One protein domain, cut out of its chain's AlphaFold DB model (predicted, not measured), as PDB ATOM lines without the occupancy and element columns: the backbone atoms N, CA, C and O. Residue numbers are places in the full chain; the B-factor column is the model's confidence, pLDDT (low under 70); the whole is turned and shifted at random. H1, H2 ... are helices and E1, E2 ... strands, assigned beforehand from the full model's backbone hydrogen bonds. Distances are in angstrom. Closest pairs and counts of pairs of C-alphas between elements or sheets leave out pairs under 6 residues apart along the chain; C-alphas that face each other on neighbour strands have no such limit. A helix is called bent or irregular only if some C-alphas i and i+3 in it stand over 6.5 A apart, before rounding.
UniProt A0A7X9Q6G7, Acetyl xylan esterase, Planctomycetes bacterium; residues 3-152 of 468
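This is residues 3 to 152 of the 468 residues of the protein "Acetyl xylan esterase" of Planctomycetes bacterium (UniProt A0A7X9Q6G7). Two antiparallel sheets face each other as a small sandwich, E1 E7 E2 E5 on one side and the smaller E4 E3 E6 on the other, with H2 at one side of the pair beside E6 and E7. H3 packs over the outside of the larger sheet, H1 grazes that sheet beside its edge strand E1, and the last residues, 137 to 152, form a long stretch with no named element. The printed part has 150 residues with three named helices and seven named strands, in the order H1 E1 H2 E2 E3 E4 E5 E6 E7 H3, and its class is mixed, helices and strands. The whole is compact, with a radius of gyration of the C-alphas of 15.4 A and spans of 43 by 36 by 34 A.

The larger sheet runs E1, residues 32 to 36, E7, residues 116 to 122, E2, residues 53 to 62, and E5, residues 91 to 101, and it is twisted. E1 and E7 are antiparallel at 164 degrees, with N 33 and O 121 2.8 A apart, within hydrogen-bond range. E7 and E2 are antiparallel at 157 degrees, with N 58 and O 120 at 2.9 A. E2 and E5 are antiparallel at 158 degrees, with N 57 and O 97 at 2.9 A; E5 bends by 63 degrees at residue 98. The other sheet runs E4, residues 74 to 79, E3, residues 67 to 71, and E6, residues 106 to 110. E3 and E4 form a hairpin, with N 69 and O 77 at 2.8 A, and E3 and E6 are antiparallel at 162 degrees, with N 68 and O 109 at 2.8 A. The two sheets form a sandwich, two sheets face to face, 9.0 A centre to centre where they face each other, with their strands at 39 degrees. The closest C-alphas of E4 and E5, Phe 77 and Leu 96, are 6.0 A apart. H2, residues 37 to 45, stands at the level of the sheet E4 E3 E6; its closest C-alphas to E6 are Ala 44 and Ala 107, 4.8 A. E1, H2 and E2 form a split strand-helix-strand unit, two strands running the same way with E7 between them, and its crossover is right-handed. H3, residues 129 to 136, is on the larger sheet at a height of 9.8 A, on the opposite face from H2, only just over E7 and E2 with 3 C-alphas on each, and runs across the strands at 73 degrees to E2 on the local plane. H1, residues 3 to 15, only grazes that sheet with residues 8 to 15; the closest C-alphas of H1 and E1, Ala 12 and Tyr 33, are 6.9 A apart. Of the O i to N i+4 pairs, 4 of 9 in H1, 3 of 5 in H2 and 2 of 4 in H3 are within hydrogen-bond range, and in H1 2 of 10 O i to N i+3 pairs are.

H1 begins at C-alpha 3, (58.403, -94.442, 165.166), and is 20.1 A long. E1 spans 13.4 A, E7 17.4 A, E2 27.9 A and E5 25.9 A. E3 spans 13.5 A, E4 14.9 A and E6 13.6 A. E2 begins at C-alpha 53, (59.628, -117.980, 153.925). H2 spans 13.7 A and is irregular, but only just: C-alphas 38 and 41 are 6.9 A apart. H3 spans 10.3 A and ends at C-alpha 136, (42.231, -103.465, 164.108).

The two C-alphas farthest apart, Ala 23 and Ala 84, are 45.1 A apart. The printed part has no cut. The links H1 to E1, 16 residues, and E4 to E5, 11 residues, are long. The mean pLDDT of the printed part is 71.9, and it is under 70 at residues 3 to 28, 38, 47 to 49 and 132 to 152.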
ATOM      1  N   SER A   3      59.070 -94.974 166.372       31.25
ATOM      2  CA  SER A   3      58.403 -94.442 165.166       31.25
ATOM      3  C   SER A   3      58.429 -95.409 163.974       31.25
ATOM      4  O   SER A   3      57.475 -95.475 163.206       31.25
ATOM      5  N   THR A   4      59.472 -96.232 163.850       31.72
ATOM      6  CA  THR A   4      59.654 -97.153 162.715       31.72
ATOM      7  C   THR A   4      58.704 -98.358 162.748       31.72
ATOM      8  O   THR A   4      58.366 -98.897 161.698       31.72
ATOM      9  N   ARG A   5      58.226 -98.770 163.935       39.00
ATOM     10  CA  ARG A   5      57.288 -99.901 164.092       39.00
ATOM     11  C   ARG A   5      55.852 -99.548 163.693       39.00
ATOM     12  O   ARG A   5      55.155-100.405 163.167       39.00
ATOM     13  N   VAL A   6      55.430 -98.297 163.890       37.75
ATOM     14  CA  VAL A   6      54.069 -97.840 163.557       37.75
ATOM     15  C   VAL A   6      53.885 -97.722 162.041       37.75
ATOM     16  O   VAL A   6      52.885 -98.202 161.515       37.75
ATOM     17  N   SER A   7      54.875 -97.194 161.311       39.22
ATOM     18  CA  SER A   7      54.811 -97.125 159.840       39.22
ATOM     19  C   SER A   7      54.797 -98.501 159.167       39.22
ATOM     20  O   SER A   7      54.095 -98.670 158.177       39.22
ATOM     21  N   ALA A   8      55.503 -99.503 159.704       40.34
ATOM     22  CA  ALA A   8      55.448-100.871 159.173       40.34
ATOM     23  C   ALA A   8      54.090-101.556 159.435       40.34
ATOM     24  O   ALA A   8      53.623-102.344 158.613       40.34
ATOM     25  N   LEU A   9      53.433-101.223 160.554       44.44
ATOM     26  CA  LEU A   9      52.122-101.758 160.931       44.44
ATOM     27  C   LEU A   9      50.987-101.187 160.063       44.44
ATOM     28  O   LEU A   9      50.092-101.921 159.658       44.44
ATOM     29  N   VAL A  10      51.048 -99.890 159.735       42.75
ATOM     30  CA  VAL A  10      50.051 -99.203 158.890       42.75
ATOM     31  C   VAL A  10      50.115 -99.684 157.434       42.75
ATOM     32  O   VAL A  10      49.077 -99.852 156.796       42.75
ATOM     33  N   THR A  11      51.310 -99.993 156.922       38.81
ATOM     34  CA  THR A  11      51.495-100.517 155.556       38.81
ATOM     35  C   THR A  11      51.010-101.968 155.410       38.81
ATOM     36  O   THR A  11      50.454-102.322 154.373       38.81
ATOM     37  N   ALA A  12      51.124-102.798 156.457       45.56
ATOM     38  CA  ALA A  12      50.636-104.184 156.450       45.56
ATOM     39  C   ALA A  12      49.095-104.293 156.365       45.56
ATOM     40  O   ALA A  12      48.571-105.215 155.738       45.56
ATOM     41  N   VAL A  13      48.368-103.328 156.944       46.50
ATOM     42  CA  VAL A  13      46.891-103.286 156.974       46.50
ATOM     43  C   VAL A  13      46.284-102.909 155.616       46.50
ATOM     44  O   VAL A  13      45.201-103.378 155.276       46.50
ATOM     45  N   PHE A  14      46.976-102.107 154.801       41.59
ATOM     46  CA  PHE A  14      46.451-101.656 153.505       41.59
ATOM     47  C   PHE A  14      46.543-102.702 152.383       41.59
ATOM     48  O   PHE A  14      45.801-102.611 151.407       41.59
ATOM     49  N   LEU A  15      47.432-103.695 152.495       45.88
ATOM     50  CA  LEU A  15      47.842-104.502 151.338       45.88
ATOM     51  C   LEU A  15      47.293-105.937 151.315       45.88
ATOM     52  O   LEU A  15      47.269-106.542 150.247       45.88
ATOM     53  N   CYS A  16      46.737-106.451 152.419       43.78
ATOM     54  CA  CYS A  16      45.947-107.693 152.370       43.78
ATOM     55  C   CYS A  16      44.590-107.494 151.657       43.78
ATOM     56  O   CYS A  16      44.021-108.451 151.142       43.78
ATOM     57  N   ALA A  17      44.099-106.251 151.554       40.94
ATOM     58  CA  ALA A  17      42.818-105.928 150.920       40.94
ATOM     59  C   ALA A  17      42.828-106.019 149.376       40.94
ATOM     60  O   ALA A  17      41.775-106.211 148.779       40.94
ATOM     61  N   PHE A  18      43.992-105.921 148.717       39.03
ATOM     62  CA  PHE A  18      44.084-105.980 147.247       39.03
ATOM     63  C   PHE A  18      44.204-107.403 146.681       39.03
ATOM     64  O   PHE A  18      43.900-107.620 145.510       39.03
ATOM     65  N   ALA A  19      44.591-108.387 147.497       42.47
ATOM     66  CA  ALA A  19      44.736-109.774 147.050       42.47
ATOM     67  C   ALA A  19      43.391-110.512 146.902       42.47
ATOM     68  O   ALA A  19      43.333-111.550 146.252       42.47
ATOM     69  N   ALA A  20      42.298-109.966 147.446       42.25
ATOM     70  CA  ALA A  20      40.963-110.563 147.372       42.25
ATOM     71  C   ALA A  20      40.171-110.182 146.099       42.25
ATOM     72  O   ALA A  20      38.982-110.472 146.029       42.25
ATOM     73  N   HIS A  21      40.769-109.476 145.127       39.84
ATOM     74  CA  HIS A  21      40.091-108.999 143.903       39.84
ATOM     75  C   HIS A  21      40.793-109.427 142.593       39.84
ATOM     76  O   HIS A  21      40.706-108.738 141.579       39.84
ATOM     77  N   GLY A  22      41.452-110.592 142.579       41.50
ATOM     78  CA  GLY A  22      41.706-111.310 141.320       41.50
ATOM     79  C   GLY A  22      42.927-110.890 140.489       41.50
ATOM     80  O   GLY A  22      42.884-110.983 139.265       41.50
ATOM     81  N   ALA A  23      44.043-110.495 141.110       36.84
ATOM     82  CA  ALA A  23      45.352-110.509 140.443       36.84
ATOM     83  C   ALA A  23      46.439-111.072 141.381       36.84
ATOM     84  O   ALA A  23      46.480-110.677 142.550       36.84
ATOM     85  N   PRO A  24      47.345-111.952 140.904       45.62
ATOM     86  CA  PRO A  24      48.420-112.515 141.712       45.62
ATOM     87  C   PRO A  24      49.543-111.483 141.837       45.62
ATOM     88  O   PRO A  24      50.581-111.575 141.185       45.62
ATOM     89  N   VAL A  25      49.325-110.454 142.650       53.62
ATOM     90  CA  VAL A  25      50.410-109.576 143.089       53.62
ATOM     91  C   VAL A  25      51.005-110.214 144.347       53.62
ATOM     92  O   VAL A  25      50.248-110.481 145.283       53.62
ATOM     93  N   PRO A  26      52.320-110.507 144.396       59.09
ATOM     94  CA  PRO A  26      52.948-111.010 145.612       59.09
ATOM     95  C   PRO A  26      52.662-110.052 146.765       59.09
ATOM     96  O   PRO A  26      52.786-108.833 146.610       59.09
ATOM     97  N   LEU A  27      52.255-110.604 147.911       58.59
ATOM     98  CA  LEU A  27      52.008-109.791 149.092       58.59
ATOM     99  C   LEU A  27      53.290-109.000 149.420       58.59
ATOM    100  O   LEU A  27      54.378-109.582 149.448       58.59
ATOM    101  N   PRO A  28      53.193-107.684 149.657       61.47
ATOM    102  CA  PRO A  28      54.354-106.859 149.972       61.47
ATOM    103  C   PRO A  28      54.972-107.299 151.296       61.47
ATOM    104  O   PRO A  28      54.310-107.916 152.132       61.47
ATOM    105  N   GLU A  29      56.247-106.986 151.507       71.12
ATOM    106  CA  GLU A  29      56.939-107.385 152.730       71.12
ATOM    107  C   GLU A  29      56.309-106.738 153.968       71.12
ATOM    108  O   GLU A  29      56.262-105.514 154.098       71.12
ATOM    109  N   ALA A  30      55.832-107.576 154.888       71.44
ATOM    110  CA  ALA A  30      55.198-107.154 156.127       71.44
ATOM    111  C   ALA A  30      55.677-108.011 157.314       71.44
ATOM    112  O   ALA A  30      56.023-109.187 157.136       71.44
ATOM    113  N   PRO A  31      55.679-107.455 158.543       78.12
ATOM    114  CA  PRO A  31      56.014-108.210 159.753       78.12
ATOM    115  C   PRO A  31      54.976-109.298 160.075       78.12
ATOM    116  O   PRO A  31      55.295-110.289 160.732       78.12
ATOM    117  N   ALA A  32      53.737-109.129 159.602       84.06
ATOM    118  CA  ALA A  32      52.682-110.126 159.677       84.06
ATOM    119  C   ALA A  32      51.602-109.885 158.617       84.06
ATOM    120  O   ALA A  32      51.358-108.745 158.217       84.06
ATOM    121  N   TYR A  33      50.930-110.962 158.220       82.88
ATOM    122  CA  TYR A  33      49.767-110.968 157.335       82.88
ATOM    123  C   TYR A  33      48.556-111.479 158.108       82.88
ATOM    124  O   TYR A  33      48.660-112.486 158.806       82.88
ATOM    125  N   PHE A  34      47.417-110.803 157.981       82.62
ATOM    126  CA  PHE A  34      46.181-111.168 158.668       82.62
ATOM    127  C   PHE A  34      45.100-111.532 157.660       82.62
ATOM    128  O   PHE A  34      44.886-110.819 156.683       82.62
ATOM    129  N   PHE A  35      44.388-112.609 157.955       81.50
ATOM    130  CA  PHE A  35      43.262-113.107 157.185       81.50
ATOM    131  C   PHE A  35      42.086-113.333 158.132       81.50
ATOM    132  O   PHE A  35      42.272-113.832 159.242       81.50
ATOM    133  N   THR A  36      40.881-112.968 157.715       79.06
ATOM    134  CA  THR A  36      39.649-113.163 158.494       79.06
ATOM    135  C   THR A  36      38.832-114.319 157.930       79.06
ATOM    136  O   THR A  36      39.131-114.803 156.836       79.06
ATOM    137  N   ALA A  37      37.801-114.752 158.661       74.69
ATOM    138  CA  ALA A  37      36.902-115.832 158.242       74.69
ATOM    139  C   ALA A  37      36.396-115.675 156.793       74.69
ATOM    140  O   ALA A  37      36.399-116.645 156.038       74.69
ATOM    141  N   ASP A  38      36.081-114.450 156.366       64.38
ATOM    142  CA  ASP A  38      35.586-114.164 155.011       64.38
ATOM    143  C   ASP A  38      36.635-114.402 153.914       64.38
ATOM    144  O   ASP A  38      36.298-114.631 152.755       64.38
ATOM    145  N   SER A  39      37.924-114.376 154.267       70.56
ATOM    146  CA  SER A  39      39.027-114.668 153.343       70.56
ATOM    147  C   SER A  39      39.314-116.165 153.220       70.56
ATOM    148  O   SER A  39      40.032-116.573 152.306       70.56
ATOM    149  N   PHE A  40      38.793-117.004 154.123       81.19
ATOM    150  CA  PHE A  40      39.128-118.431 154.158       81.19
ATOM    151  C   PHE A  40      38.703-119.187 152.889       81.19
ATOM    152  O   PHE A  40      39.523-119.964 152.396       81.19
ATOM    153  N   PRO A  41      37.513-118.956 152.293       78.50
ATOM    154  CA  PRO A  41      37.144-119.616 151.042       78.50
ATOM    155  C   PRO A  41      38.102-119.283 149.892       78.50
ATOM    156  O   PRO A  41      38.524-120.182 149.170       78.50
ATOM    157  N   ALA A  42      38.505-118.014 149.758       75.12
ATOM    158  CA  ALA A  42      39.437-117.575 148.718       75.12
ATOM    159  C   ALA A  42      40.848-118.153 148.934       75.12
ATOM    160  O   ALA A  42      41.458-118.676 148.002       75.12
ATOM    161  N   LEU A  43      41.341-118.155 150.178       78.25
ATOM    162  CA  LEU A  43      42.614-118.790 150.538       78.25
ATOM    163  C   LEU A  43      42.636-120.291 150.224       78.25
ATOM    164  O   LEU A  43      43.665-120.817 149.790       78.25
ATOM    165  N   ALA A  44      41.508-120.968 150.431       80.94
ATOM    166  CA  ALA A  44      41.370-122.396 150.195       80.94
ATOM    167  C   ALA A  44      41.175-122.738 148.709       80.94
ATOM    168  O   ALA A  44      41.625-123.796 148.272       80.94
ATOM    169  N   ALA A  45      40.514-121.872 147.934       76.19
ATOM    170  CA  ALA A  45      40.196-122.108 146.527       76.19
ATOM    171  C   ALA A  45      41.313-121.649 145.578       76.19
ATOM    172  O   ALA A  45      41.766-122.430 144.739       76.19
ATOM    173  N   GLU A  46      41.772-120.409 145.736       73.75
ATOM    174  CA  GLU A  46      42.692-119.725 144.820       73.75
ATOM    175  C   GLU A  46      44.126-119.701 145.366       73.75
ATOM    176  O   GLU A  46      45.090-119.763 144.604       73.75
ATOM    177  N   GLY A  47      44.268-119.707 146.697       67.25
ATOM    178  CA  GLY A  47      45.548-119.539 147.380       67.25
ATOM    179  C   GLY A  47      45.962-118.073 147.457       67.25
ATOM    180  O   GLY A  47      45.559-117.246 146.645       67.25
ATOM    181  N   ALA A  48      46.777-117.730 148.452       66.88
ATOM    182  CA  ALA A  48      47.364-116.395 148.520       66.88
ATOM    183  C   ALA A  48      48.769-116.398 147.913       66.88
ATOM    184  O   ALA A  48      49.522-117.364 148.056       66.88
ATOM    185  N   ALA A  49      49.147-115.278 147.291       67.62
ATOM    186  CA  ALA A  49      50.505-115.012 146.817       67.62
ATOM    187  C   ALA A  49      51.450-114.704 148.000       67.62
ATOM    188  O   ALA A  49      52.052-113.632 148.099       67.62
ATOM    189  N   ILE A  50      51.522-115.644 148.944       74.94
ATOM    190  CA  ILE A  50      52.392-115.617 150.114       74.94
ATOM    191  C   ILE A  50      53.765-116.108 149.666       74.94
ATOM    192  O   ILE A  50      53.900-117.228 149.175       74.94
ATOM    193  N   ALA A  51      54.782-115.265 149.833       77.19
ATOM    194  CA  ALA A  51      56.149-115.608 149.467       77.19
ATOM    195  C   ALA A  51      56.670-116.790 150.295       77.19
ATOM    196  O   ALA A  51      56.354-116.901 151.483       77.19
ATOM    197  N   GLU A  52      57.537-117.603 149.691       85.12
ATOM    198  CA  GLU A  52      58.237-118.667 150.400       85.12
ATOM    199  C   GLU A  52      59.156-118.087 151.479       85.12
ATOM    200  O   GLU A  52      60.128-117.392 151.185       85.12
ATOM    201  N   ARG A  53      58.815-118.332 152.749       85.81
ATOM    202  CA  ARG A  53      59.628-117.980 153.925       85.81
ATOM    203  C   ARG A  53      59.097-118.686 155.170       85.81
ATOM    204  O   ARG A  53      58.068-119.359 155.144       85.81
ATOM    205  N   ASN A  54      59.828-118.544 156.271       89.50
ATOM    206  CA  ASN A  54      59.416-119.056 157.572       89.50
ATOM    207  C   ASN A  54      58.351-118.143 158.194       89.50
ATOM    208  O   ASN A  54      58.591-116.945 158.346       89.50
ATOM    209  N   TYR A  55      57.212-118.718 158.572       91.31
ATOM    210  CA  TYR A  55      56.120-118.015 159.236       91.31
ATOM    211  C   TYR A  55      55.806-118.634 160.592       91.31
ATOM    212  O   TYR A  55      55.882-119.851 160.775       91.31
ATOM    213  N   VAL A  56      55.380-117.794 161.532       93.56
ATOM    214  CA  VAL A  56      54.663-118.218 162.734       93.56
ATOM    215  C   VAL A  56      53.170-118.094 162.476       93.56
ATOM    216  O   VAL A  56      52.671-117.006 162.190       93.56
ATOM    217  N   PHE A  57      52.466-119.214 162.593       93.25
ATOM    218  CA  PHE A  57      51.036-119.302 162.342       93.25
ATOM    219  C   PHE A  57      50.266-119.136 163.641       93.25
ATOM    220  O   PHE A  57      50.547-119.808 164.638       93.25
ATOM    221  N   TRP A  58      49.273-118.262 163.608       94.12
ATOM    222  CA  TRP A  58      48.387-117.980 164.724       94.12
ATOM    223  C   TRP A  58      46.936-118.056 164.273       94.12
ATOM    224  O   TRP A  58      46.606-117.549 163.207       94.12
ATOM    225  N   ALA A  59      46.060-118.604 165.107       92.38
ATOM    226  CA  ALA A  59      44.618-118.537 164.907       92.38
ATOM    227  C   ALA A  59      43.962-117.752 166.040       92.38
ATOM    228  O   ALA A  59      44.235-118.004 167.214       92.38
ATOM    229  N   TRP A  60      43.079-116.821 165.696       91.25
ATOM    230  CA  TRP A  60      42.120-116.261 166.640       91.25
ATOM    231  C   TRP A  60      40.913-117.185 166.668       91.25
ATOM    232  O   TRP A  60      40.189-117.299 165.674       91.25
ATOM    233  N   ALA A  61      40.737-117.880 167.781       89.62
ATOM    234  CA  ALA A  61      39.769-118.953 167.881       89.62
ATOM    235  C   ALA A  61      39.192-119.061 169.288       89.62
ATOM    236  O   ALA A  61      39.779-118.559 170.254       89.62
ATOM    237  N   ARG A  62      38.030-119.705 169.386       88.75
ATOM    238  CA  ARG A  62      37.414-120.000 170.675       88.75
ATOM    239  C   ARG A  62      38.310-120.942 171.466       88.75
ATOM    240  O   ARG A  62      38.916-121.852 170.898       88.75
ATOM    241  N   GLU A  63      38.385-120.729 172.776       86.69
ATOM    242  CA  GLU A  63      39.163-121.597 173.661       86.69
ATOM    243  C   GLU A  63      38.637-123.040 173.661       86.69
ATOM    244  O   GLU A  63      39.406-123.945 173.948       86.69
ATOM    245  N   ASP A  64      37.367-123.275 173.312       87.75
ATOM    246  CA  ASP A  64      36.702-124.589 173.303       87.75
ATOM    247  C   ASP A  64      36.583-125.242 171.912       87.75
ATOM    248  O   ASP A  64      35.861-126.236 171.748       87.75
ATOM    249  N   SER A  65      37.272-124.690 170.909       89.94
ATOM    250  CA  SER A  65      37.275-125.199 169.537       89.94
ATOM    251  C   SER A  65      38.631-125.759 169.143       89.94
ATOM    252  O   SER A  65      39.657-125.093 169.287       89.94
ATOM    253  N   SER A  66      38.646-126.949 168.558       93.75
ATOM    254  CA  SER A  66      39.817-127.449 167.838       93.75
ATOM    255  C   SER A  66      39.942-126.723 166.504       93.75
ATOM    256  O   SER A  66      38.940-126.488 165.830       93.75
ATOM    257  N   VAL A  67      41.162-126.360 166.118       94.00
ATOM    258  CA  VAL A  67      41.433-125.644 164.866       94.00
ATOM    259  C   VAL A  67      42.525-126.348 164.085       94.00
ATOM    260  O   VAL A  67      43.608-126.595 164.610       94.00
ATOM    261  N   THR A  68      42.246-126.616 162.815       95.06
ATOM    262  CA  THR A  68      43.161-127.271 161.887       95.06
ATOM    263  C   THR A  68      43.456-126.349 160.715       95.06
ATOM    264  O   THR A  68      42.555-125.921 159.990       95.06
ATOM    265  N   LEU A  69      44.740-126.056 160.526       93.50
ATOM    266  CA  LEU A  69      45.280-125.402 159.347       93.50
ATOM    267  C   LEU A  69      45.764-126.475 158.374       93.50
ATOM    268  O   LEU A  69      46.625-127.280 158.728       93.50
ATOM    269  N   THR A  70      45.263-126.454 157.146       90.75
ATOM    270  CA  THR A  70      45.759-127.284 156.048       90.75
ATOM    271  C   THR A  70      46.460-126.426 155.002       90.75
ATOM    272  O   THR A  70      46.092-125.272 154.771       90.75
ATOM    273  N   ALA A  71      47.477-126.993 154.363       87.19
ATOM    274  CA  ALA A  71      48.213-126.385 153.263       87.19
ATOM    275  C   ALA A  71      48.308-127.397 152.119       87.19
ATOM    276  O   ALA A  71      48.715-128.535 152.328       87.19
ATOM    277  N   GLY A  72      47.879-127.021 150.912       78.75
ATOM    278  CA  GLY A  72      47.894-127.936 149.761       78.75
ATOM    279  C   GLY A  72      46.990-129.171 149.907       78.75
ATOM    280  O   GLY A  72      47.136-130.117 149.141       78.75
ATOM    281  N   GLY A  73      46.049-129.159 150.858       77.62
ATOM    282  CA  GLY A  73      45.178-130.295 151.177       77.62
ATOM    283  C   GLY A  73      45.720-131.226 152.266       77.62
ATOM    284  O   GLY A  73      44.991-132.118 152.693       77.62
ATOM    285  N   GLU A  74      46.940-131.002 152.756       84.94
ATOM    286  CA  GLU A  74      47.519-131.757 153.870       84.94
ATOM    287  C   GLU A  74      47.395-130.994 155.189       84.94
ATOM    288  O   GLU A  74      47.430-129.760 155.224       84.94
ATOM    289  N   GLU A  75      47.239-131.732 156.289       88.69
ATOM    290  CA  GLU A  75      47.227-131.159 157.632       88.69
ATOM    291  C   GLU A  75      48.589-130.538 157.951       88.69
ATOM    292  O   GLU A  75      49.614-131.216 157.961       88.69
ATOM    293  N   TYR A  76      48.585-129.232 158.209       89.06
ATOM    294  CA  TYR A  76      49.791-128.454 158.470       89.06
ATOM    295  C   TYR A  76      49.986-128.238 159.970       89.06
ATOM    296  O   TYR A  76      51.062-128.496 160.505       89.06
ATOM    297  N   PHE A  77      48.925-127.818 160.665       94.19
ATOM    298  CA  PHE A  77      48.880-127.725 162.124       94.19
ATOM    299  C   PHE A  77      47.478-128.032 162.634       94.19
ATOM    300  O   PHE A  77      46.500-127.572 162.053       94.19
ATOM    301  N   THR A  78      47.392-128.699 163.780       93.69
ATOM    302  CA  THR A  78      46.142-128.865 164.522       93.69
ATOM    303  C   THR A  78      46.367-128.451 165.968       93.69
ATOM    304  O   THR A  78      47.199-129.028 166.665       93.69
ATOM    305  N   ASP A  79      45.587-127.479 166.425       92.62
ATOM    306  CA  ASP A  79      45.483-127.093 167.826       92.62
ATOM    307  C   ASP A  79      44.206-127.696 168.424       92.62
ATOM    308  O   ASP A  79      43.101-127.455 167.932       92.62
ATOM    309  N   ARG A  80      44.357-128.514 169.471       92.06
ATOM    310  CA  ARG A  80      43.249-129.156 170.194       92.06
ATOM    311  C   ARG A  80      43.272-128.671 171.644       92.06
ATOM    312  O   ARG A  80      44.161-129.093 172.386       92.06
ATOM    313  N   PRO A  81      42.355-127.782 172.051       84.56
ATOM    314  CA  PRO A  81      42.366-127.246 173.402       84.56
ATOM    315  C   PRO A  81      41.927-128.297 174.426       84.56
ATOM    316  O   PRO A  81      41.180-129.220 174.107       84.56
ATOM    317  N   ASP A  82      42.375-128.134 175.672       84.62
ATOM    318  CA  ASP A  82      41.902-128.927 176.809       84.62
ATOM    319  C   ASP A  82      40.488-128.461 177.211       84.62
ATOM    320  O   ASP A  82      40.347-127.343 177.726       84.62
ATOM    321  N   PRO A  83      39.439-129.292 177.038       75.50
ATOM    322  CA  PRO A  83      38.067-128.904 177.357       75.50
ATOM    323  C   PRO A  83      37.866-128.540 178.833       75.50
ATOM    324  O   PRO A  83      36.946-127.793 179.151       75.50
ATOM    325  N   ALA A  84      38.719-129.030 179.742       80.19
ATOM    326  CA  ALA A  84      38.634-128.718 181.169       80.19
ATOM    327  C   ALA A  84      39.128-127.301 181.514       80.19
ATOM    328  O   ALA A  84      38.869-126.809 182.613       80.19
ATOM    329  N   ARG A  85      39.858-126.648 180.601       78.50
ATOM    330  CA  ARG A  85      40.442-125.306 180.787       78.50
ATOM    331  C   ARG A  85      39.850-124.250 179.856       78.50
ATOM    332  O   ARG A  85      40.152-123.072 180.023       78.50
ATOM    333  N   ALA A  86      39.038-124.671 178.893       80.69
ATOM    334  CA  ALA A  86      38.448-123.818 177.879       80.69
ATOM    335  C   ALA A  86      37.177-123.120 178.380       80.69
ATOM    336  O   ALA A  86      36.244-123.778 178.842       80.69
ATOM    337  N   ALA A  87      37.103-121.794 178.244       80.12
ATOM    338  CA  ALA A  87      35.850-121.068 178.427       80.12
ATOM    339  C   ALA A  87      35.073-120.998 177.090       80.12
ATOM    340  O   ALA A  87      35.609-120.448 176.126       80.12
ATOM    341  N   PRO A  88      33.814-121.486 177.015       70.50
ATOM    342  CA  PRO A  88      33.081-121.616 175.750       70.50
ATOM    343  C   PRO A  88      32.927-120.326 174.933       70.50
ATOM    344  O   PRO A  88      32.969-120.362 173.709       70.50
ATOM    345  N   ASP A  89      32.808-119.174 175.594       75.12
ATOM    346  CA  ASP A  89      32.585-117.880 174.929       75.12
ATOM    347  C   ASP A  89      33.851-117.015 174.838       75.12
ATOM    348  O   ASP A  89      33.810-115.859 174.403       75.12
ATOM    349  N   ARG A  90      35.001-117.549 175.263       79.12
ATOM    350  CA  ARG A  90      36.259-116.807 175.277       79.12
ATOM    351  C   ARG A  90      37.068-117.095 174.026       79.12
ATOM    352  O   ARG A  90      37.235-118.235 173.605       79.12
ATOM    353  N   TRP A  91      37.627-116.030 173.470       85.06
ATOM    354  CA  TRP A  91      38.476-116.082 172.292       85.06
ATOM    355  C   TRP A  91      39.911-115.723 172.644       85.06
ATOM    356  O   TRP A  91      40.153-114.788 173.416       85.06
ATOM    357  N   THR A  92      40.862-116.446 172.059       86.62
ATOM    358  CA  THR A  92      42.291-116.196 172.255       86.62
ATOM    359  C   THR A  92      43.085-116.367 170.967       86.62
ATOM    360  O   THR A  92      42.693-117.082 170.043       86.62
ATOM    361  N   TRP A  93      44.221-115.667 170.897       89.69
ATOM    362  CA  TRP A  93      45.214-115.892 169.853       89.69
ATOM    363  C   TRP A  93      46.024-117.115 170.256       89.69
ATOM    364  O   TRP A  93      46.734-117.088 171.261       89.69
ATOM    365  N   ARG A  94      45.915-118.180 169.467       90.31
ATOM    366  CA  ARG A  94      46.607-119.448 169.684       90.31
ATOM    367  C   ARG A  94      47.698-119.614 168.647       90.31
ATOM    368  O   ARG A  94      47.451-119.471 167.451       90.31
ATOM    369  N   ARG A  95      48.916-119.889 169.105       93.56
ATOM    370  CA  ARG A  95      50.049-120.169 168.223       93.56
ATOM    371  C   ARG A  95      49.929-121.605 167.728       93.56
ATOM    372  O   ARG A  95      50.120-122.525 168.508       93.56
ATOM    373  N   LEU A  96      49.655-121.776 166.440       93.62
ATOM    374  CA  LEU A  96      49.521-123.094 165.820       93.62
ATOM    375  C   LEU A  96      50.886-123.756 165.609       93.62
ATOM    376  O   LEU A  96      51.047-124.951 165.822       93.62
ATOM    377  N   GLY A  97      51.887-122.972 165.198       91.25
ATOM    378  CA  GLY A  97      53.214-123.506 164.919       91.25
ATOM    379  C   GLY A  97      54.115-122.558 164.141       91.25
ATOM    380  O   GLY A  97      53.861-121.356 164.024       91.25
ATOM    381  N   THR A  98      55.234-123.082 163.652       91.94
ATOM    382  CA  THR A  98      56.216-122.329 162.865       91.94
ATOM    383  C   THR A  98      56.762-123.226 161.766       91.94
ATOM    384  O   THR A  98      57.258-124.307 162.070       91.94
ATOM    385  N   ALA A  99      56.666-122.796 160.508       89.12
ATOM    386  CA  ALA A  99      57.118-123.576 159.358       89.12
ATOM    387  C   ALA A  99      57.485-122.685 158.167       89.12
ATOM    388  O   ALA A  99      56.989-121.564 158.032       89.12
ATOM    389  N   VAL A 100      58.337-123.210 157.282       88.06
ATOM    390  CA  VAL A 100      58.590-122.617 155.964       88.06
ATOM    391  C   VAL A 100      57.407-122.944 155.070       88.06
ATOM    392  O   VAL A 100      57.154-124.110 154.801       88.06
ATOM    393  N   PHE A 101      56.658-121.930 154.653       86.12
ATOM    394  CA  PHE A 101      55.506-122.118 153.779       86.12
ATOM    395  C   PHE A 101      55.917-121.849 152.340       86.12
ATOM    396  O   PHE A 101      56.252-120.716 152.022       86.12
ATOM    397  N   ALA A 102      55.878-122.872 151.485       77.38
ATOM    398  CA  ALA A 102      56.315-122.808 150.086       77.38
ATOM    399  C   ALA A 102      55.331-122.082 149.140       77.38
ATOM    400  O   ALA A 102      55.502-122.106 147.924       77.38
ATOM    401  N   GLY A 103      54.295-121.437 149.688       76.00
ATOM    402  CA  GLY A 103      53.198-120.855 148.919       76.00
ATOM    403  C   GLY A 103      52.086-121.866 148.614       76.00
ATOM    404  O   GLY A 103      52.222-123.068 148.841       76.00
ATOM    405  N   GLY A 104      50.951-121.370 148.110       79.62
ATOM    406  CA  GLY A 104      49.811-122.196 147.705       79.62
ATOM    407  C   GLY A 104      48.548-121.991 148.546       79.62
ATOM    408  O   GLY A 104      48.363-120.964 149.200       79.62
ATOM    409  N   ARG A 105      47.642-122.973 148.476       84.44
ATOM    410  CA  ARG A 105      46.312-122.920 149.104       84.44
ATOM    411  C   ARG A 105      46.402-123.246 150.589       84.44
ATOM    412  O   ARG A 105      47.009-124.254 150.949       84.44
ATOM    413  N   ILE A 106      45.778-122.415 151.418       87.81
ATOM    414  CA  ILE A 106      45.681-122.600 152.870       87.81
ATOM    415  C   ILE A 106      44.202-122.647 153.241       87.81
ATOM    416  O   ILE A 106      43.449-121.773 152.825       87.81
ATOM    417  N   ALA A 107      43.792-123.602 154.073       88.69
ATOM    418  CA  ALA A 107      42.470-123.579 154.688       88.69
ATOM    419  C   ALA A 107      42.585-123.636 156.212       88.69
ATOM    420  O   ALA A 107      43.363-124.415 156.757       88.69
ATOM    421  N   LEU A 108      41.798-122.812 156.904       90.19
ATOM    422  CA  LEU A 108      41.617-122.897 158.348       90.19
ATOM    423  C   LEU A 108      40.221-123.449 158.618       90.19
ATOM    424  O   LEU A 108      39.225-122.873 158.188       90.19
ATOM    425  N   THR A 109      40.156-124.560 159.335       90.25
ATOM    426  CA  THR A 109      38.908-125.219 159.719       90.25
ATOM    427  C   THR A 109      38.838-125.333 161.231       90.25
ATOM    428  O   THR A 109      39.865-125.365 161.909       90.25
ATOM    429  N   ALA A 110      37.622-125.367 161.765       90.19
ATOM    430  CA  ALA A 110      37.377-125.621 163.173       90.19
ATOM    431  C   ALA A 110      36.343-126.739 163.320       90.19
ATOM    432  O   ALA A 110      35.504-126.935 162.442       90.19
ATOM    433  N   ASP A 111      36.395-127.458 164.437       90.88
ATOM    434  CA  ASP A 111      35.427-128.511 164.780       90.88
ATOM    435  C   ASP A 111      34.014-127.979 165.075       90.88
ATOM    436  O   ASP A 111      33.045-128.739 165.092       90.88
ATOM    437  N   ARG A 112      33.888-126.665 165.287       83.06
ATOM    438  CA  ARG A 112      32.627-125.949 165.483       83.06
ATOM    439  C   ARG A 112      32.483-124.852 164.440       83.06
ATOM    440  O   ARG A 112      33.453-124.173 164.096       83.06
ATOM    441  N   GLU A 113      31.253-124.629 163.991       78.12
ATOM    442  CA  GLU A 113      30.923-123.466 163.171       78.12
ATOM    443  C   GLU A 113      31.268-122.178 163.936       78.12
ATOM    444  O   GLU A 113      30.942-122.034 165.117       78.12
ATOM    445  N   GLY A 114      32.015-121.276 163.296       78.31
ATOM    446  CA  GLY A 114      32.545-120.083 163.959       78.31
ATOM    447  C   GLY A 114      33.595-120.366 165.045       78.31
ATOM    448  O   GLY A 114      33.823-119.516 165.899       78.31
ATOM    449  N   GLY A 115      34.241-121.538 165.048       84.81
ATOM    450  CA  GLY A 115      35.295-121.885 166.014       84.81
ATOM    451  C   GLY A 115      36.613-121.120 165.829       84.81
ATOM    452  O   GLY A 115      37.406-121.016 166.765       84.81
ATOM    453  N   ALA A 116      36.836-120.538 164.648       87.56
ATOM    454  CA  ALA A 116      37.959-119.658 164.332       87.56
ATOM    455  C   ALA A 116      37.486-118.468 163.489       87.56
ATOM    456  O   ALA A 116      36.611-118.623 162.642       87.56
ATOM    457  N   ALA A 117      38.080-117.294 163.704       83.88
ATOM    458  CA  ALA A 117      37.661-116.052 163.047       83.88
ATOM    459  C   ALA A 117      38.808-115.271 162.394       83.88
ATOM    460  O   ALA A 117      38.552-114.402 161.559       83.88
ATOM    461  N   ALA A 118      40.066-115.576 162.727       87.25
ATOM    462  CA  ALA A 118      41.209-115.007 162.022       87.25
ATOM    463  C   ALA A 118      42.417-115.948 162.003       87.25
ATOM    464  O   ALA A 118      42.600-116.774 162.897       87.25
ATOM    465  N   LEU A 119      43.260-115.766 160.994       88.94
ATOM    466  CA  LEU A 119      44.554-116.401 160.801       88.94
ATOM    467  C   LEU A 119      45.605-115.296 160.657       88.94
ATOM    468  O   LEU A 119      45.422-114.355 159.890       88.94
ATOM    469  N   CYS A 120      46.711-115.401 161.385       90.06
ATOM    470  CA  CYS A 120      47.846-114.493 161.268       90.06
ATOM    471  C   CYS A 120      49.113-115.278 160.917       90.06
ATOM    472  O   CYS A 120      49.464-116.243 161.597       90.06
ATOM    473  N   LEU A 121      49.805-114.843 159.866       90.25
ATOM    474  CA  LEU A 121      51.098-115.355 159.420       90.25
ATOM    475  C   LEU A 121      52.155-114.298 159.731       90.25
ATOM    476  O   LEU A 121      52.312-113.334 158.985       90.25
ATOM    477  N   ALA A 122      52.873-114.460 160.837       89.69
ATOM    478  CA  ALA A 122      53.931-113.535 161.231       89.69
ATOM    479  C   ALA A 122      55.283-113.951 160.642       89.69
ATOM    480  O   ALA A 122      55.663-115.117 160.734       89.69
ATOM    481  N   THR A 123      56.025-113.007 160.067       86.88
ATOM    482  CA  THR A 123      57.397-113.233 159.577       86.88
ATOM    483  C   THR A 123      58.435-113.047 160.690       86.88
ATOM    484  O   THR A 123      59.504-113.654 160.652       86.88
ATOM    485  N   ASP A 124      58.102-112.268 161.723       81.94
ATOM    486  CA  ASP A 124      58.891-112.105 162.947       81.94
ATOM    487  C   ASP A 124      58.390-113.058 164.047       81.94
ATOM    488  O   ASP A 124      57.214-113.059 164.415       81.94
ATOM    489  N   ARG A 125      59.296-113.863 164.619       82.56
ATOM    490  CA  ARG A 125      58.975-114.823 165.691       82.56
ATOM    491  C   ARG A 125      58.567-114.169 167.009       82.56
ATOM    492  O   ARG A 125      57.955-114.841 167.836       82.56
ATOM    493  N   SER A 126      58.939-112.910 167.214       82.81
ATOM    494  CA  SER A 126      58.580-112.119 168.393       82.81
ATOM    495  C   SER A 126      57.250-111.378 168.239       82.81
ATOM    496  O   SER A 126      56.807-110.710 169.171       82.81
ATOM    497  N   PHE A 127      56.604-111.481 167.075       82.75
ATOM    498  CA  PHE A 127      55.349-110.797 166.811       82.75
ATOM    499  C   PHE A 127      54.191-111.437 167.585       82.75
ATOM    500  O   PHE A 127      53.866-112.610 167.392       82.75
ATOM    501  N   GLU A 128      53.529-110.633 168.416       83.12
ATOM    502  CA  GLU A 128      52.311-111.016 169.125       83.12
ATOM    503  C   GLU A 128      51.079-110.367 168.473       83.12
ATOM    504  O   GLU A 128      50.926-109.138 168.514       83.12
ATOM    505  N   PRO A 129      50.154-111.163 167.905       82.31
ATOM    506  CA  PRO A 129      48.980-110.626 167.223       82.31
ATOM    507  C   PRO A 129      48.074-109.791 168.135       82.31
ATOM    508  O   PRO A 129      47.493-108.810 167.680       82.31
ATOM    509  N   ALA A 130      47.979-110.133 169.425       78.12
ATOM    510  CA  ALA A 130      47.074-109.482 170.374       78.12
ATOM    511  C   ALA A 130      47.330-107.971 170.520       78.12
ATOM    512  O   ALA A 130      46.377-107.189 170.544       78.12
ATOM    513  N   ALA A 131      48.601-107.554 170.553       70.19
ATOM    514  CA  ALA A 131      48.989-106.149 170.687       70.19
ATOM    515  C   ALA A 131      48.616-105.313 169.448       70.19
ATOM    516  O   ALA A 131      48.256-104.144 169.568       70.19
ATOM    517  N   SER A 132      48.652-105.925 168.263       65.75
ATOM    518  CA  SER A 132      48.309-105.268 166.994       65.75
ATOM    519  C   SER A 132      46.810-105.351 166.685       65.75
ATOM    520  O   SER A 132      46.240-104.448 166.076       65.75
ATOM    521  N   TRP A 133      46.138-106.406 167.152       61.31
ATOM    522  CA  TRP A 133      44.708-106.641 166.944       61.31
ATOM    523  C   TRP A 133      43.825-105.602 167.645       61.31
ATOM    524  O   TRP A 133      42.761-105.254 167.136       61.31
ATOM    525  N   ALA A 134      44.277-105.046 168.774       54.84
ATOM    526  CA  ALA A 134      43.587-103.947 169.454       54.84
ATOM    527  C   ALA A 134      43.424-102.700 168.558       54.84
ATOM    528  O   ALA A 134      42.411-102.015 168.660       54.84
ATOM    529  N   LEU A 135      44.364-102.452 167.635       49.00
ATOM    530  CA  LEU A 135      44.284-101.367 166.648       49.00
ATOM    531  C   LEU A 135      43.310-101.699 165.497       49.00
ATOM    532  O   LEU A 135      42.650-100.802 164.972       49.00
ATOM    533  N   MET A 136      43.160-102.985 165.146       49.25
ATOM    534  CA  MET A 136      42.231-103.465 164.108       49.25
ATOM    535  C   MET A 136      40.758-103.520 164.536       49.25
ATOM    536  O   MET A 136      39.886-103.538 163.671       49.25
ATOM    537  N   ARG A 137      40.443-103.447 165.838       45.97
ATOM    538  CA  ARG A 137      39.050-103.357 166.341       45.97
ATOM    539  C   ARG A 137      38.288-102.104 165.874       45.97
ATOM    540  O   ARG A 137      37.120-101.947 166.209       45.97
ATOM    541  N   SER A 138      38.931-101.225 165.105       42.41
ATOM    542  CA  SER A 138      38.359-100.000 164.548       42.41
ATOM    543  C   SER A 138      37.799-100.121 163.118       42.41
ATOM    544  O   SER A 138      37.388 -99.100 162.569       42.41
ATOM    545  N   ARG A 139      37.696-101.317 162.502       43.34
ATOM    546  CA  ARG A 139      36.906-101.481 161.259       43.34
ATOM    547  C   ARG A 139      36.042-102.756 161.194       43.34
ATOM    548  O   ARG A 139      36.573-103.845 161.393       43.34
ATOM    549  N   PRO A 140      34.747-102.625 160.834       44.97
ATOM    550  CA  PRO A 140      33.883-103.722 160.418       44.97
ATOM    551  C   PRO A 140      34.093-103.986 158.917       44.97
ATOM    552  O   PRO A 140      34.087-103.052 158.115       44.97
ATOM    553  N   PHE A 141      34.279-105.240 158.519       43.34
ATOM    554  CA  PHE A 141      34.211-105.649 157.115       43.34
ATOM    555  C   PHE A 141      33.168-106.752 157.007       43.34
ATOM    556  O   PHE A 141      33.473-107.927 157.109       43.34
ATOM    557  N   ASP A 142      31.923-106.325 156.845       41.28
ATOM    558  CA  ASP A 142      30.851-107.139 156.294       41.28
ATOM    559  C   ASP A 142      30.478-106.465 154.956       41.28
ATOM    560  O   ASP A 142      30.190-105.267 154.943       41.28
ATOM    561  N   PRO A 143      30.552-107.154 153.806       37.47
ATOM    562  CA  PRO A 143      30.155-106.596 152.513       37.47
ATOM    563  C   PRO A 143      28.637-106.349 152.388       37.47
ATOM    564  O   PRO A 143      28.213-105.700 151.432       37.47
ATOM    565  N   GLN A 144      27.827-106.815 153.346       39.19
ATOM    566  CA  GLN A 144      26.438-106.397 153.563       39.19
ATOM    567  C   GLN A 144      26.295-105.303 154.633       39.19
ATOM    568  O   GLN A 144      25.216-104.714 154.747       39.19
ATOM    569  N   ALA A 145      27.350-104.975 155.391       44.41
ATOM    570  CA  ALA A 145      27.283-103.874 156.338       44.41
ATOM    571  C   ALA A 145      27.116-102.570 155.570       44.41
ATOM    572  O   ALA A 145      27.848-102.266 154.622       44.41
ATOM    573  N   ALA A 146      26.127-101.792 156.011       41.78
ATOM    574  CA  ALA A 146      25.856-100.473 155.478       41.78
ATOM    575  C   ALA A 146      27.177 -99.690 155.376       41.78
ATOM    576  O   ALA A 146      27.939 -99.687 156.348       41.78
ATOM    577  N   PRO A 147      27.483 -99.056 154.230       47.22
ATOM    578  CA  PRO A 147      28.708 -98.289 154.070       47.22
ATOM    579  C   PRO A 147      28.785 -97.215 155.162       47.22
ATOM    580  O   PRO A 147      28.127 -96.181 155.085       47.22
ATOM    581  N   ASP A 148      29.584 -97.473 156.199       53.16
ATOM    582  CA  ASP A 148      29.772 -96.529 157.290       53.16
ATOM    583  C   ASP A 148      30.798 -95.485 156.858       53.16
ATOM    584  O   ASP A 148      32.014 -95.680 156.956       53.16
ATOM    585  N   GLY A 149      30.294 -94.361 156.346       52.25
ATOM    586  CA  GLY A 149      31.108 -93.225 155.921       52.25
ATOM    587  C   GLY A 149      32.082 -92.740 157.002       52.25
ATOM    588  O   GLY A 149      33.167 -92.277 156.657       52.25
ATOM    589  N   ARG A 150      31.780 -92.950 158.297       56.09
ATOM    590  CA  ARG A 150      32.671 -92.594 159.420       56.09
ATOM    591  C   ARG A 150      34.008 -93.338 159.377       56.09
ATOM    592  O   ARG A 150      34.994 -92.843 159.911       56.09
ATOM    593  N   ALA A 151      34.065 -94.510 158.738       49.59
ATOM    594  CA  ALA A 151      35.289 -95.301 158.600       49.59
ATOM    595  C   ALA A 151      36.172 -94.864 157.416       49.59
ATOM    596  O   ALA A 151      37.327 -95.296 157.324       49.59
ATOM    597  N   ARG A 152      35.635 -94.050 156.494       54.25
ATOM    598  CA  ARG A 152      36.299 -93.627 155.247       54.25
ATOM    599  C   ARG A 152      36.623 -92.136 155.225       54.25
ATOM    600  O   ARG A 152      37.699 -91.772 154.764       54.25
TER     601      ARG A 152